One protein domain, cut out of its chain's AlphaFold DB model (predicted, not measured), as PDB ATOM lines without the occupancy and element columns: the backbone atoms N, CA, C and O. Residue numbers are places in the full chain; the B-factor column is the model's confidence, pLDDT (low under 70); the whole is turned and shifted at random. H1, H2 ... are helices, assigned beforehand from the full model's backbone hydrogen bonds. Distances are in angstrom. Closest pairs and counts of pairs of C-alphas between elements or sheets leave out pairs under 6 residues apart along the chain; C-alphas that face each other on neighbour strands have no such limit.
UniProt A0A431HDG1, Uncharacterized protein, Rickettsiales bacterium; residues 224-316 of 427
ATOM      1  N   ILE A 224     309.610 254.385 408.368       81.06
ATOM      2  CA  ILE A 224     309.061 253.378 409.270       81.06
ATOM      3  C   ILE A 224     308.568 254.046 410.555       81.06
ATOM      4  O   ILE A 224     309.340 254.670 411.284       81.06
ATOM      5  N   ASN A 225     307.291 253.843 410.885       80.81
ATOM      6  CA  ASN A 225     306.776 254.154 412.214       80.81
ATOM      7  C   ASN A 225     307.202 253.046 413.186       80.81
ATOM      8  O   ASN A 225     306.686 251.930 413.131       80.81
ATOM      9  N   PHE A 226     308.195 253.335 414.022       83.62
ATOM     10  CA  PHE A 226     308.767 252.354 414.935       83.62
ATOM     11  C   PHE A 226     307.780 251.988 416.054       83.62
ATOM     12  O   PHE A 226     307.460 252.820 416.904       83.62
ATOM     13  N   ASP A 227     307.345 250.726 416.081       85.81
ATOM     14  CA  ASP A 227     306.549 250.146 417.166       85.81
ATOM     15  C   ASP A 227     307.302 248.978 417.824       85.81
ATOM     16  O   ASP A 227     307.554 247.940 417.213       85.81
ATOM     17  N   GLU A 228     307.629 249.130 419.109       81.62
ATOM     18  CA  GLU A 228     308.309 248.113 419.923       81.62
ATOM     19  C   GLU A 228     307.447 246.869 420.207       81.62
ATOM     20  O   GLU A 228     307.935 245.878 420.767       81.62
ATOM     21  N   LYS A 229     306.149 246.920 419.896       84.12
ATOM     22  CA  LYS A 229     305.211 245.803 420.071       84.12
ATOM     23  C   LYS A 229     305.032 244.982 418.801       84.12
ATOM     24  O   LYS A 229     304.586 243.839 418.904       84.12
ATOM     25  N   ASP A 230     305.388 245.528 417.641       87.75
ATOM     26  CA  ASP A 230     305.287 244.819 416.374       87.75
ATOM     27  C   ASP A 230     306.496 243.893 416.190       87.75
ATOM     28  O   ASP A 230     307.604 244.294 415.829       87.75
ATOM     29  N   THR A 231     306.276 242.609 416.457       86.62
ATOM     30  CA  THR A 231     307.307 241.578 416.337       86.62
ATOM     31  C   THR A 231     307.766 241.377 414.896       86.62
ATOM     32  O   THR A 231     308.945 241.099 414.683       86.62
ATOM     33  N   ASN A 232     306.891 241.548 413.902       87.88
ATOM     34  CA  ASN A 232     307.264 241.406 412.495       87.88
ATOM     35  C   ASN A 232     308.149 242.571 412.050       87.88
ATOM     36  O   ASN A 232     309.161 242.354 411.378       87.88
ATOM     37  N   LEU A 233     307.816 243.787 412.487       87.06
ATOM     38  CA  LEU A 233     308.648 244.960 412.251       87.06
ATOM     39  C   LEU A 233     310.046 244.778 412.852       87.06
ATOM     40  O   LEU A 233     311.039 244.921 412.137       87.06
ATOM     41  N   LEU A 234     310.139 244.398 414.131       87.75
ATOM     42  CA  LEU A 234     311.424 244.187 414.807       87.75
ATOM     43  C   LEU A 234     312.270 243.117 414.103       87.75
ATOM     44  O   LEU A 234     313.462 243.337 413.895       87.75
ATOM     45  N   LYS A 235     311.662 241.999 413.676       89.56
ATOM     46  CA  LYS A 235     312.360 240.969 412.892       89.56
ATOM     47  C   LYS A 235     312.921 241.541 411.594       89.56
ATOM     48  O   LYS A 235     314.115 241.410 411.351       89.56
ATOM     49  N   SER A 236     312.097 242.235 410.804       88.81
ATOM     50  CA  SER A 236     312.534 242.818 409.526       88.81
ATOM     51  C   SER A 236     313.690 243.814 409.684       88.81
ATOM     52  O   SER A 236     314.638 243.794 408.899       88.81
ATOM     53  N   LEU A 237     313.656 244.642 410.735       89.38
ATOM     54  CA  LEU A 237     314.698 245.622 411.033       89.38
ATOM     55  C   LEU A 237     316.013 244.942 411.409       89.38
ATOM     56  O   LEU A 237     317.064 245.333 410.907       89.38
ATOM     57  N   ILE A 238     315.957 243.907 412.251       89.94
ATOM     58  CA  ILE A 238     317.142 243.145 412.649       89.94
ATOM     59  C   ILE A 238     317.735 242.400 411.456       89.94
ATOM     60  O   ILE A 238     318.937 242.492 411.221       89.94
ATOM     61  N   THR A 239     316.909 241.697 410.679       90.75
ATOM     62  CA  THR A 239     317.373 240.977 409.487       90.75
ATOM     63  C   THR A 239     318.038 241.940 408.503       90.75
ATOM     64  O   THR A 239     319.112 241.639 407.987       90.75
ATOM     65  N   ARG A 240     317.469 243.135 408.297       89.25
ATOM     66  CA  ARG A 240     318.072 244.167 407.445       89.25
ATOM     67  C   ARG A 240     319.398 244.706 407.999       89.25
ATOM     68  O   ARG A 240     320.340 244.837 407.228       89.25
ATOM     69  N   ASP A 241     319.506 244.985 409.303       91.38
ATOM     70  CA  ASP A 241     320.775 245.415 409.934       91.38
ATOM     71  C   ASP A 241     321.875 244.358 409.773       91.38
ATOM     72  O   ASP A 241     323.019 244.683 409.454       91.38
ATOM     73  N   LEU A 242     321.525 243.080 409.939       91.94
ATOM     74  CA  LEU A 242     322.456 241.964 409.772       91.94
ATOM     75  C   LEU A 242     322.924 241.827 408.319       91.94
ATOM     76  O   LEU A 242     324.124 241.691 408.083       91.94
ATOM     77  N   ILE A 243     322.016 241.937 407.347       91.50
ATOM     78  CA  ILE A 243     322.380 241.935 405.921       91.50
ATOM     79  C   ILE A 243     323.300 243.122 405.600       91.50
ATOM     80  O   ILE A 243     324.350 242.928 404.989       91.50
ATOM     81  N   ASN A 244     322.979 244.329 406.080       87.19
ATOM     82  CA  ASN A 244     323.840 245.508 405.910       87.19
ATOM     83  C   ASN A 244     325.209 245.344 406.592       87.19
ATOM     84  O   ASN A 244     326.197 245.920 406.142       87.19
ATOM     85  N   SER A 245     325.284 244.539 407.653       87.88
ATOM     86  CA  SER A 245     326.529 244.189 408.347       87.88
ATOM     87  C   SER A 245     327.336 243.085 407.640       87.88
ATOM     88  O   SER A 245     328.415 242.733 408.115       87.88
ATOM     89  N   GLY A 246     326.838 242.540 406.523       89.12
ATOM     90  CA  GLY A 246     327.528 241.545 405.696       89.12
ATOM     91  C   GLY A 246     327.120 240.087 405.933       89.12
ATOM     92  O   GLY A 246     327.776 239.191 405.403       89.12
ATOM     93  N   PHE A 247     326.063 239.820 406.708       91.56
ATOM     94  CA  PHE A 247     325.528 238.462 406.860       91.56
ATOM     95  C   PHE A 247     324.778 238.019 405.598       91.56
ATOM     96  O   PHE A 247     324.153 238.831 404.908       91.56
ATOM     97  N   SER A 248     324.791 236.713 405.317       94.12
ATOM     98  CA  SER A 248     323.898 236.147 404.307       94.12
ATOM     99  C   SER A 248     322.441 236.287 404.761       94.12
ATOM    100  O   SER A 248     322.152 236.373 405.958       94.12
ATOM    101  N   LYS A 249     321.500 236.300 403.813       91.06
ATOM    102  CA  LYS A 249     320.067 236.384 404.135       91.06
ATOM    103  C   LYS A 249     319.628 235.245 405.065       91.06
ATOM    104  O   LYS A 249     318.889 235.483 406.013       91.06
ATOM    105  N   GLU A 250     320.129 234.040 404.819       92.12
ATOM    106  CA  GLU A 250     319.825 232.837 405.599       92.12
ATOM    107  C   GLU A 250     320.370 232.945 407.031       92.12
ATOM    108  O   GLU A 250     319.640 232.695 407.992       92.12
ATOM    109  N   ASP A 251     321.614 233.408 407.197       92.62
ATOM    110  CA  ASP A 251     322.211 233.613 408.523       92.62
ATOM    111  C   ASP A 251     321.518 234.740 409.294       92.62
ATOM    112  O   ASP A 251     321.344 234.659 410.513       92.62
ATOM    113  N   ALA A 252     321.105 235.799 408.593       92.44
ATOM    114  CA  ALA A 252     320.384 236.919 409.178       92.44
ATOM    115  C   ALA A 252     318.996 236.493 409.683       92.44
ATOM    116  O   ALA A 252     318.611 236.859 410.797       92.44
ATOM    117  N   GLU A 253     318.263 235.691 408.907       92.31
ATOM    118  CA  GLU A 253     316.967 235.125 409.299       92.31
ATOM    119  C   GLU A 253     317.118 234.170 410.490       92.31
ATOM    120  O   GLU A 253     316.403 234.315 411.485       92.31
ATOM    121  N   LEU A 254     318.106 233.269 410.454       92.44
ATOM    122  CA  LEU A 254     318.396 232.352 411.560       92.44
ATOM    123  C   LEU A 254     318.756 233.108 412.846       92.44
ATOM    124  O   LEU A 254     318.222 232.823 413.916       92.44
ATOM    125  N   THR A 255     319.629 234.110 412.748       90.31
ATOM    126  CA  THR A 255     320.037 234.935 413.895       90.31
ATOM    127  C   THR A 255     318.856 235.731 414.454       90.31
ATOM    128  O   THR A 255     318.697 235.846 415.671       90.31
ATOM    129  N   THR A 256     317.981 236.236 413.582       91.88
ATOM    130  CA  THR A 256     316.750 236.929 413.984       91.88
ATOM    131  C   THR A 256     315.811 235.987 414.743       91.88
ATOM    132  O   THR A 256     315.275 236.369 415.786       91.88
ATOM    133  N   GLN A 257     315.671 234.741 414.280       92.12
ATOM    134  CA  GLN A 257     314.900 233.698 414.958       92.12
ATOM    135  C   GLN A 257     315.476 233.392 416.352       92.12
ATOM    136  O   GLN A 257     314.738 233.349 417.333       92.12
ATOM    137  N   MET A 258     316.804 233.309 416.487       91.31
ATOM    138  CA  MET A 258     317.451 233.128 417.795       91.31
ATOM    139  C   MET A 258     317.175 234.291 418.766       91.31
ATOM    140  O   MET A 258     317.075 234.089 419.980       91.31
ATOM    141  N   TYR A 259     317.053 235.527 418.274       91.56
ATOM    142  CA  TYR A 259     316.685 236.669 419.118       91.56
ATOM    143  C   TYR A 259     315.220 236.651 419.558       91.56
ATOM    144  O   TYR A 259     314.919 237.134 420.654       91.56
ATOM    145  N   GLU A 260     314.329 236.079 418.749       90.81
ATOM    146  CA  GLU A 260     312.952 235.790 419.151       90.81
ATOM    147  C   GLU A 260     312.927 234.737 420.264       90.81
ATOM    148  O   GLU A 260     312.396 235.008 421.341       90.81
ATOM    149  N   ASP A 261     313.597 233.601 420.060       91.44
ATOM    150  CA  ASP A 261     313.623 232.487 421.017       91.44
ATOM    151  C   ASP A 261     314.235 232.886 422.374       91.44
ATOM    152  O   ASP A 261     313.881 232.351 423.426       91.44
ATOM    153  N   THR A 262     315.150 233.860 422.370       91.75
ATOM    154  CA  THR A 262     315.811 234.376 423.580       91.75
ATOM    155  C   THR A 262     315.116 235.587 424.210       91.75
ATOM    156  O   THR A 262     315.646 236.144 425.173       91.75
ATOM    157  N   ASN A 263     313.945 236.004 423.710       88.00
ATOM    158  CA  ASN A 263     313.216 237.205 424.147       88.00
ATOM    159  C   ASN A 263     314.031 238.516 424.055       88.00
ATOM    160  O   ASN A 263     313.727 239.489 424.746       88.00
ATOM    161  N   LYS A 264     315.052 238.579 423.188       90.19
ATOM    162  CA  LYS A 264     315.908 239.769 422.994       90.19
ATOM    163  C   LYS A 264     315.517 240.614 421.780       90.19
ATOM    164  O   LYS A 264     316.196 241.590 421.459       90.19
ATOM    165  N   LEU A 265     314.419 240.262 421.114       89.25
ATOM    166  CA  LEU A 265     313.952 240.901 419.884       89.25
ATOM    167  C   LEU A 265     313.771 242.424 420.027       89.25
ATOM    168  O   LEU A 265     314.118 243.169 419.120       89.25
ATOM    169  N   LYS A 266     313.287 242.902 421.179       90.38
ATOM    170  CA  LYS A 266     313.100 244.344 421.431       90.38
ATOM    171  C   LYS A 266     314.425 245.096 421.533       90.38
ATOM    172  O   LYS A 266     314.609 246.111 420.865       90.38
ATOM    173  N   ASP A 267     315.360 244.568 422.319       90.31
ATOM    174  CA  ASP A 267     316.663 245.197 422.551       90.31
ATOM    175  C   ASP A 267     317.482 245.279 421.259       90.31
ATOM    176  O   ASP A 267     318.087 246.312 420.959       90.31
ATOM    177  N   PHE A 268     317.497 244.195 420.478       89.38
ATOM    178  CA  PHE A 268     318.194 244.169 419.194       89.38
ATOM    179  C   PHE A 268     317.441 244.926 418.105       89.38
ATOM    180  O   PHE A 268     318.088 245.583 417.300       89.38
ATOM    181  N   GLY A 269     316.107 244.918 418.106       89.31
ATOM    182  CA  GLY A 269     315.305 245.663 417.135       89.31
ATOM    183  C   GLY A 269     315.456 247.174 417.277       89.31
ATOM    184  O   GLY A 269     315.618 247.860 416.270       89.31
ATOM    185  N   LYS A 270     315.524 247.696 418.509       90.56
ATOM    186  CA  LYS A 270     315.828 249.115 418.747       90.56
ATOM    187  C   LYS A 270     317.238 249.486 418.279       90.56
ATOM    188  O   LYS A 270     317.410 250.479 417.579       90.56
ATOM    189  N   LYS A 271     318.242 248.665 418.607       90.62
ATOM    190  CA  LYS A 271     319.626 248.882 418.151       90.62
ATOM    191  C   LYS A 271     319.751 248.818 416.628       90.62
ATOM    192  O   LYS A 271     320.452 249.640 416.050       90.62
ATOM    193  N   ALA A 272     319.076 247.864 415.993       89.81
ATOM    194  CA  ALA A 272     319.030 247.730 414.542       89.81
ATOM    195  C   ALA A 272     318.377 248.959 413.897       89.81
ATOM    196  O   ALA A 272     318.915 249.506 412.941       89.81
ATOM    197  N   PHE A 273     317.265 249.449 414.455       89.62
ATOM    198  CA  PHE A 273     316.610 250.670 413.985       89.62
ATOM    199  C   PHE A 273     317.532 251.896 414.059       89.62
ATOM    200  O   PHE A 273     317.688 252.605 413.066       89.62
ATOM    201  N   GLU A 274     318.183 252.124 415.204       89.69
ATOM    202  CA  GLU A 274     319.112 253.247 415.394       89.69
ATOM    203  C   GLU A 274     320.318 253.164 414.447       89.69
ATOM    204  O   GLU A 274     320.663 254.157 413.801       89.69
ATOM    205  N   LYS A 275     320.924 251.978 414.301       89.75
ATOM    206  CA  LYS A 275     322.028 251.762 413.359       89.75
ATOM    207  C   LYS A 275     321.612 252.024 411.923       89.75
ATOM    208  O   LYS A 275     322.295 252.771 411.230       89.75
ATOM    209  N   LEU A 276     320.500 251.446 411.479       89.25
ATOM    210  CA  LEU A 276     320.032 251.616 410.111       89.25
ATOM    211  C   LEU A 276     319.666 253.078 409.815       89.25
ATOM    212  O   LEU A 276     319.991 253.580 408.744       89.25
ATOM    213  N   LYS A 277     319.073 253.788 410.782       89.69
ATOM    214  CA  LYS A 277     318.832 255.231 410.670       89.69
ATOM    215  C   LYS A 277     320.143 256.006 410.508       89.69
ATOM    216  O   LYS A 277     320.256 256.826 409.604       89.69
ATOM    217  N   SER A 278     321.143 255.710 411.342       87.81
ATOM    218  CA  SER A 278     322.459 256.353 411.249       87.81
ATOM    219  C   SER A 278     323.189 256.018 409.943       87.81
ATOM    220  O   SER A 278     323.891 256.861 409.391       87.81
ATOM    221  N   TYR A 279     323.008 254.807 409.415       87.25
ATOM    222  CA  TYR A 279     323.565 254.393 408.132       87.25
ATOM    223  C   TYR A 279     322.969 255.214 406.983       87.25
ATOM    224  O   TYR A 279     323.716 255.762 406.179       87.25
ATOM    225  N   GLU A 280     321.643 255.373 406.948       85.19
ATOM    226  CA  GLU A 280     320.975 256.200 405.937       85.19
ATOM    227  C   GLU A 280     321.353 257.681 406.033       85.19
ATOM    228  O   GLU A 280     321.544 258.329 405.010       85.19
ATOM    229  N   GLU A 281     321.491 258.227 407.244       86.38
ATOM    230  CA  GLU A 281     321.959 259.606 407.439       86.38
ATOM    231  C   GLU A 281     323.391 259.814 406.925       86.38
ATOM    232  O   GLU A 281     323.671 260.830 406.290       86.38
ATOM    233  N   ASN A 282     324.290 258.851 407.152       86.88
ATOM    234  CA  ASN A 282     325.650 258.917 406.619       86.88
ATOM    235  C   ASN A 282     325.678 258.792 405.092       86.88
ATOM    236  O   ASN A 282     326.416 259.530 404.445       86.88
ATOM    237  N   LEU A 283     324.864 257.899 404.528       83.25
ATOM    238  CA  LEU A 283     324.760 257.709 403.084       83.25
ATOM    239  C   LEU A 283     324.239 258.979 402.395       83.25
ATOM    240  O   LEU A 283     324.818 259.424 401.412       83.25
ATOM    241  N   GLU A 284     323.222 259.625 402.966       80.75
ATOM    242  CA  GLU A 284     322.709 260.916 402.493       80.75
ATOM    243  C   GLU A 284     323.769 262.028 402.565       80.75
ATOM    244  O   GLU A 284     323.900 262.836 401.645       80.75
ATOM    245  N   LEU A 285     324.554 262.071 403.646       85.00
ATOM    246  CA  LEU A 285     325.641 263.040 403.790       85.00
ATOM    247  C   LEU A 285     326.754 262.811 402.755       85.00
ATOM    248  O   LEU A 285     327.345 263.770 402.257       85.00
ATOM    249  N   GLU A 286     327.066 261.553 402.453       85.06
ATOM    250  CA  GLU A 286     328.051 261.181 401.439       85.06
ATOM    251  C   GLU A 286     327.565 261.524 400.027       85.06
ATOM    252  O   GLU A 286     328.318 262.127 399.265       85.06
ATOM    253  N   GLU A 287     326.301 261.240 399.705       79.81
ATOM    254  CA  GLU A 287     325.664 261.641 398.444       79.81
ATOM    255  C   GLU A 287     325.701 263.162 398.262       79.81
ATOM    256  O   GLU A 287     326.138 263.641 397.214       79.81
ATOM    257  N   LYS A 288     325.350 263.929 399.303       81.62
ATOM    258  CA  LYS A 288     325.431 265.396 399.271       81.62
ATOM    259  C   LYS A 288     326.857 265.887 399.010       81.62
ATOM    260  O   LYS A 288     327.067 266.735 398.149       81.62
ATOM    261  N   LYS A 289     327.857 265.336 399.705       85.50
ATOM    262  CA  LYS A 289     329.271 265.685 399.472       85.50
ATOM    263  C   LYS A 289     329.733 265.306 398.069       85.50
ATOM    264  O   LYS A 289     330.502 266.043 397.460       85.50
ATOM    265  N   SER A 290     329.302 264.149 397.571       79.31
ATOM    266  CA  SER A 290     329.613 263.694 396.216       79.31
ATOM    267  C   SER A 290     329.057 264.667 395.180       79.31
ATOM    268  O   SER A 290     329.783 265.082 394.280       79.31
ATOM    269  N   TYR A 291     327.814 265.112 395.367       76.00
ATOM    270  CA  TYR A 291     327.180 266.112 394.518       76.00
ATOM    271  C   TYR A 291     327.886 267.473 394.588       76.00
ATOM    272  O   TYR A 291     328.221 268.042 393.554       76.00
ATOM    273  N   GLU A 292     328.206 267.973 395.786       81.69
ATOM    274  CA  GLU A 292     328.972 269.219 395.944       81.69
ATOM    275  C   GLU A 292     330.337 269.146 395.241       81.69
ATOM    276  O   GLU A 292     330.782 270.111 394.619       81.69
ATOM    277  N   ASN A 293     331.011 267.997 395.318       84.00
ATOM    278  CA  ASN A 293     332.269 267.772 394.612       84.00
ATOM    279  C   ASN A 293     332.075 267.680 393.096       84.00
ATOM    280  O   ASN A 293     332.914 268.192 392.361       84.00
ATOM    281  N   TYR A 294     330.997 267.049 392.628       78.94
ATOM    282  CA  TYR A 294     330.644 266.998 391.211       78.94
ATOM    283  C   TYR A 294     330.419 268.406 390.650       78.94
ATOM    284  O   TYR A 294     331.050 268.766 389.660       78.94
ATOM    285  N   GLN A 295     329.632 269.236 391.341       75.56
ATOM    286  CA  GLN A 295     329.387 270.628 390.956       75.56
ATOM    287  C   GLN A 295     330.678 271.447 390.904       75.56
ATOM    288  O   GLN A 295     330.948 272.130 389.918       75.56
ATOM    289  N   LYS A 296     331.537 271.322 391.924       82.81
ATOM    290  CA  LYS A 296     332.855 271.976 391.929       82.81
ATOM    291  C   LYS A 296     333.732 271.519 390.769       82.81
ATOM    292  O   LYS A 296     334.372 272.347 390.132       82.81
ATOM    293  N   GLN A 297     333.760 270.222 390.469       81.88
ATOM    294  CA  GLN A 297     334.525 269.703 389.336       81.88
ATOM    295  C   GLN A 297     333.987 270.222 388.004       81.88
ATOM    296  O   GLN A 297     334.775 270.531 387.116       81.88
ATOM    297  N   GLU A 298     332.671 270.322 387.846       76.00
ATOM    298  CA  GLU A 298     332.066 270.826 386.615       76.00
ATOM    299  C   GLU A 298     332.337 272.325 386.434       76.00
ATOM    300  O   GLU A 298     332.801 272.744 385.372       76.00
ATOM    301  N   GLN A 299     332.209 273.106 387.509       74.56
ATOM    302  CA  GLN A 299     332.645 274.504 387.574       74.56
ATOM    303  C   GLN A 299     334.117 274.666 387.189       74.56
ATOM    304  O   GLN A 299     334.463 275.506 386.358       74.56
ATOM    305  N   GLU A 300     335.004 273.854 387.764       81.69
ATOM    306  CA  GLU A 300     336.430 273.880 387.448       81.69
ATOM    307  C   GLU A 300     336.701 273.504 385.990       81.69
ATOM    308  O   GLU A 300     337.537 274.136 385.346       81.69
ATOM    309  N   LYS A 301     336.000 272.510 385.429       80.00
ATOM    310  CA  LYS A 301     336.129 272.153 384.006       80.00
ATOM    311  C   LYS A 301     335.706 273.303 383.102       80.00
ATOM    312  O   LYS A 301     336.424 273.589 382.145       80.00
ATOM    313  N   ILE A 302     334.590 273.965 383.404       77.06
ATOM    314  CA  ILE A 302     334.096 275.117 382.641       77.06
ATOM    315  C   ILE A 302     335.104 276.269 382.726       77.06
ATOM    316  O   ILE A 302     335.544 276.773 381.690       77.06
ATOM    317  N   LYS A 303     335.571 276.612 383.934       82.06
ATOM    318  CA  LYS A 303     336.610 277.632 384.147       82.06
ATOM    319  C   LYS A 303     337.884 277.309 383.374       82.06
ATOM    320  O   LYS A 303     338.403 278.146 382.642       82.06
ATOM    321  N   ASN A 304     338.378 276.078 383.480       85.81
ATOM    322  CA  ASN A 304     339.579 275.631 382.773       85.81
ATOM    323  C   ASN A 304     339.401 275.652 381.251       85.81
ATOM    324  O   ASN A 304     340.333 276.023 380.535       85.81
ATOM    325  N   HIS A 305     338.220 275.285 380.749       85.31
ATOM    326  CA  HIS A 305     337.894 275.366 379.330       85.31
ATOM    327  C   HIS A 305     338.003 276.809 378.829       85.31
ATOM    328  O   HIS A 305     338.741 277.066 377.877       85.31
ATOM    329  N   TRP A 306     337.347 277.757 379.501       85.19
ATOM    330  CA  TRP A 306     337.356 279.161 379.088       85.19
ATOM    331  C   TRP A 306     338.698 279.854 379.307       85.19
ATOM    332  O   TRP A 306     339.106 280.637 378.453       85.19
ATOM    333  N   ASN A 307     339.437 279.504 380.362       84.94
ATOM    334  CA  ASN A 307     340.821 279.945 380.547       84.94
ATOM    335  C   ASN A 307     341.707 279.495 379.380       84.94
ATOM    336  O   ASN A 307     342.452 280.295 378.820       84.94
ATOM    337  N   ASN A 308     341.592 278.234 378.957       87.56
ATOM    338  CA  ASN A 308     342.342 277.718 377.814       87.56
ATOM    339  C   ASN A 308     341.941 278.422 376.503       87.56
ATOM    340  O   ASN A 308     342.802 278.855 375.736       87.56
ATOM    341  N   VAL A 309     340.638 278.601 376.261       86.44
ATOM    342  CA  VAL A 309     340.135 279.352 375.099       86.44
ATOM    343  C   VAL A 309     340.694 280.779 375.094       86.44
ATOM    344  O   VAL A 309     341.217 281.228 374.071       86.44
ATOM    345  N   ASN A 310     340.661 281.464 376.238       85.31
ATOM    346  CA  ASN A 310     341.204 282.808 376.384       85.31
ATOM    347  C   ASN A 310     342.722 282.853 376.144       85.31
ATOM    348  O   ASN A 310     343.205 283.736 375.435       85.31
ATOM    349  N   ASP A 311     343.478 281.884 376.662       86.38
ATOM    350  CA  ASP A 311     344.924 281.775 376.443       86.38
ATOM    351  C   ASP A 311     345.273 281.598 374.958       86.38
ATOM    352  O   ASP A 311     346.242 282.185 374.461       86.38
ATOM    353  N   ILE A 312     344.497 280.790 374.231       85.44
ATOM    354  CA  ILE A 312     344.677 280.576 372.790       85.44
ATOM    355  C   ILE A 312     344.390 281.870 372.016       85.44
ATOM    356  O   ILE A 312     345.189 282.265 371.162       85.44
ATOM    357  N   ILE A 313     343.287 282.555 372.331       84.75
ATOM    358  CA  ILE A 313     342.889 283.806 371.665       84.75
ATOM    359  C   ILE A 313     343.887 284.929 371.973       84.75
ATOM    360  O   ILE A 313     344.316 285.643 371.065       84.75
ATOM    361  N   SER A 314     344.345 285.032 373.221       82.50
ATOM    362  CA  SER A 314     345.317 286.035 373.670       82.50
ATOM    363  C   SER A 314     346.657 285.911 372.943       82.50
ATOM    364  O   SER A 314     347.249 286.918 372.542       82.50
ATOM    365  N   LYS A 315     347.112 284.679 372.667       84.06
ATOM    366  CA  LYS A 315     348.308 284.422 371.843       84.06
ATOM    367  C   LYS A 315     348.135 284.870 370.387       84.06
ATOM    368  O   LYS A 315     349.134 285.071 369.701       84.06
ATOM    369  N   GLY A 316     346.899 285.018 369.904       74.44
ATOM    370  CA  GLY A 316     346.560 285.511 368.563       74.44
ATOM    371  C   GLY A 316     346.920 284.574 367.411       74.44
ATOM    372  O   GLY A 316     346.529 284.835 366.282       74.44
TER     373      GLY A 316
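AT A GLANCE: This is residues 224 to 316 of the 427 residues of an uncharacterized protein of Rickettsiales bacterium (UniProt A0A431HDG1). A small compact head, in which H1 of the helical hairpin H1 and H2 packs on the first turns of the long helix H3, has one long arm: residues 280 to 316, of which 280 to 315 belong to H3, stick out. The printed part has 93 residues, with named helices H1, H2, H3 in that order and no named strand: all helix. It is extended, radius of gyration of the C-alphas 24.2 A, spanning 81 by 26 by 14 A.

HOW THE PARTS SIT: H3, residues 265 to 315, touches H1, residues 231 to 244, with residues 265 to 276 alone, at a steep tilt of 44 degrees, the same way; their closest C-alphas, of Leu 234 and Gly 269, are 4.8 A apart. H2, residues 249 to 261, touches H1 at a steep tilt of 41 degrees, opposite ways; their closest C-alphas, of Thr 239 and Ala 252, are 5.1 A apart. H2 and H3 only just touch, only at the corner, with 3 pairs of C-alphas within 8 A, the closest those of Tyr 259 and Leu 265, 5.1 A. The three form an up-and-down bundle, each running against the one before. In H1, H2 and H3 every O i to N i+4 pair is within hydrogen-bond range.

IN THESE COORDINATES: H3 measures 73.4 A, ending at C-alpha 315 (348.308, 284.422, 371.843). H1, 19.9 A, begins at C-alpha 231 (307.307, 241.578, 416.337); H2 measures 18.5 A.

THE WHOLE: The farthest C-alphas, of Asp 261 and Gly 316, are 81.5 A apart. The printed part has no cut, both links are tight, and no printed residue is under 70 in pLDDT.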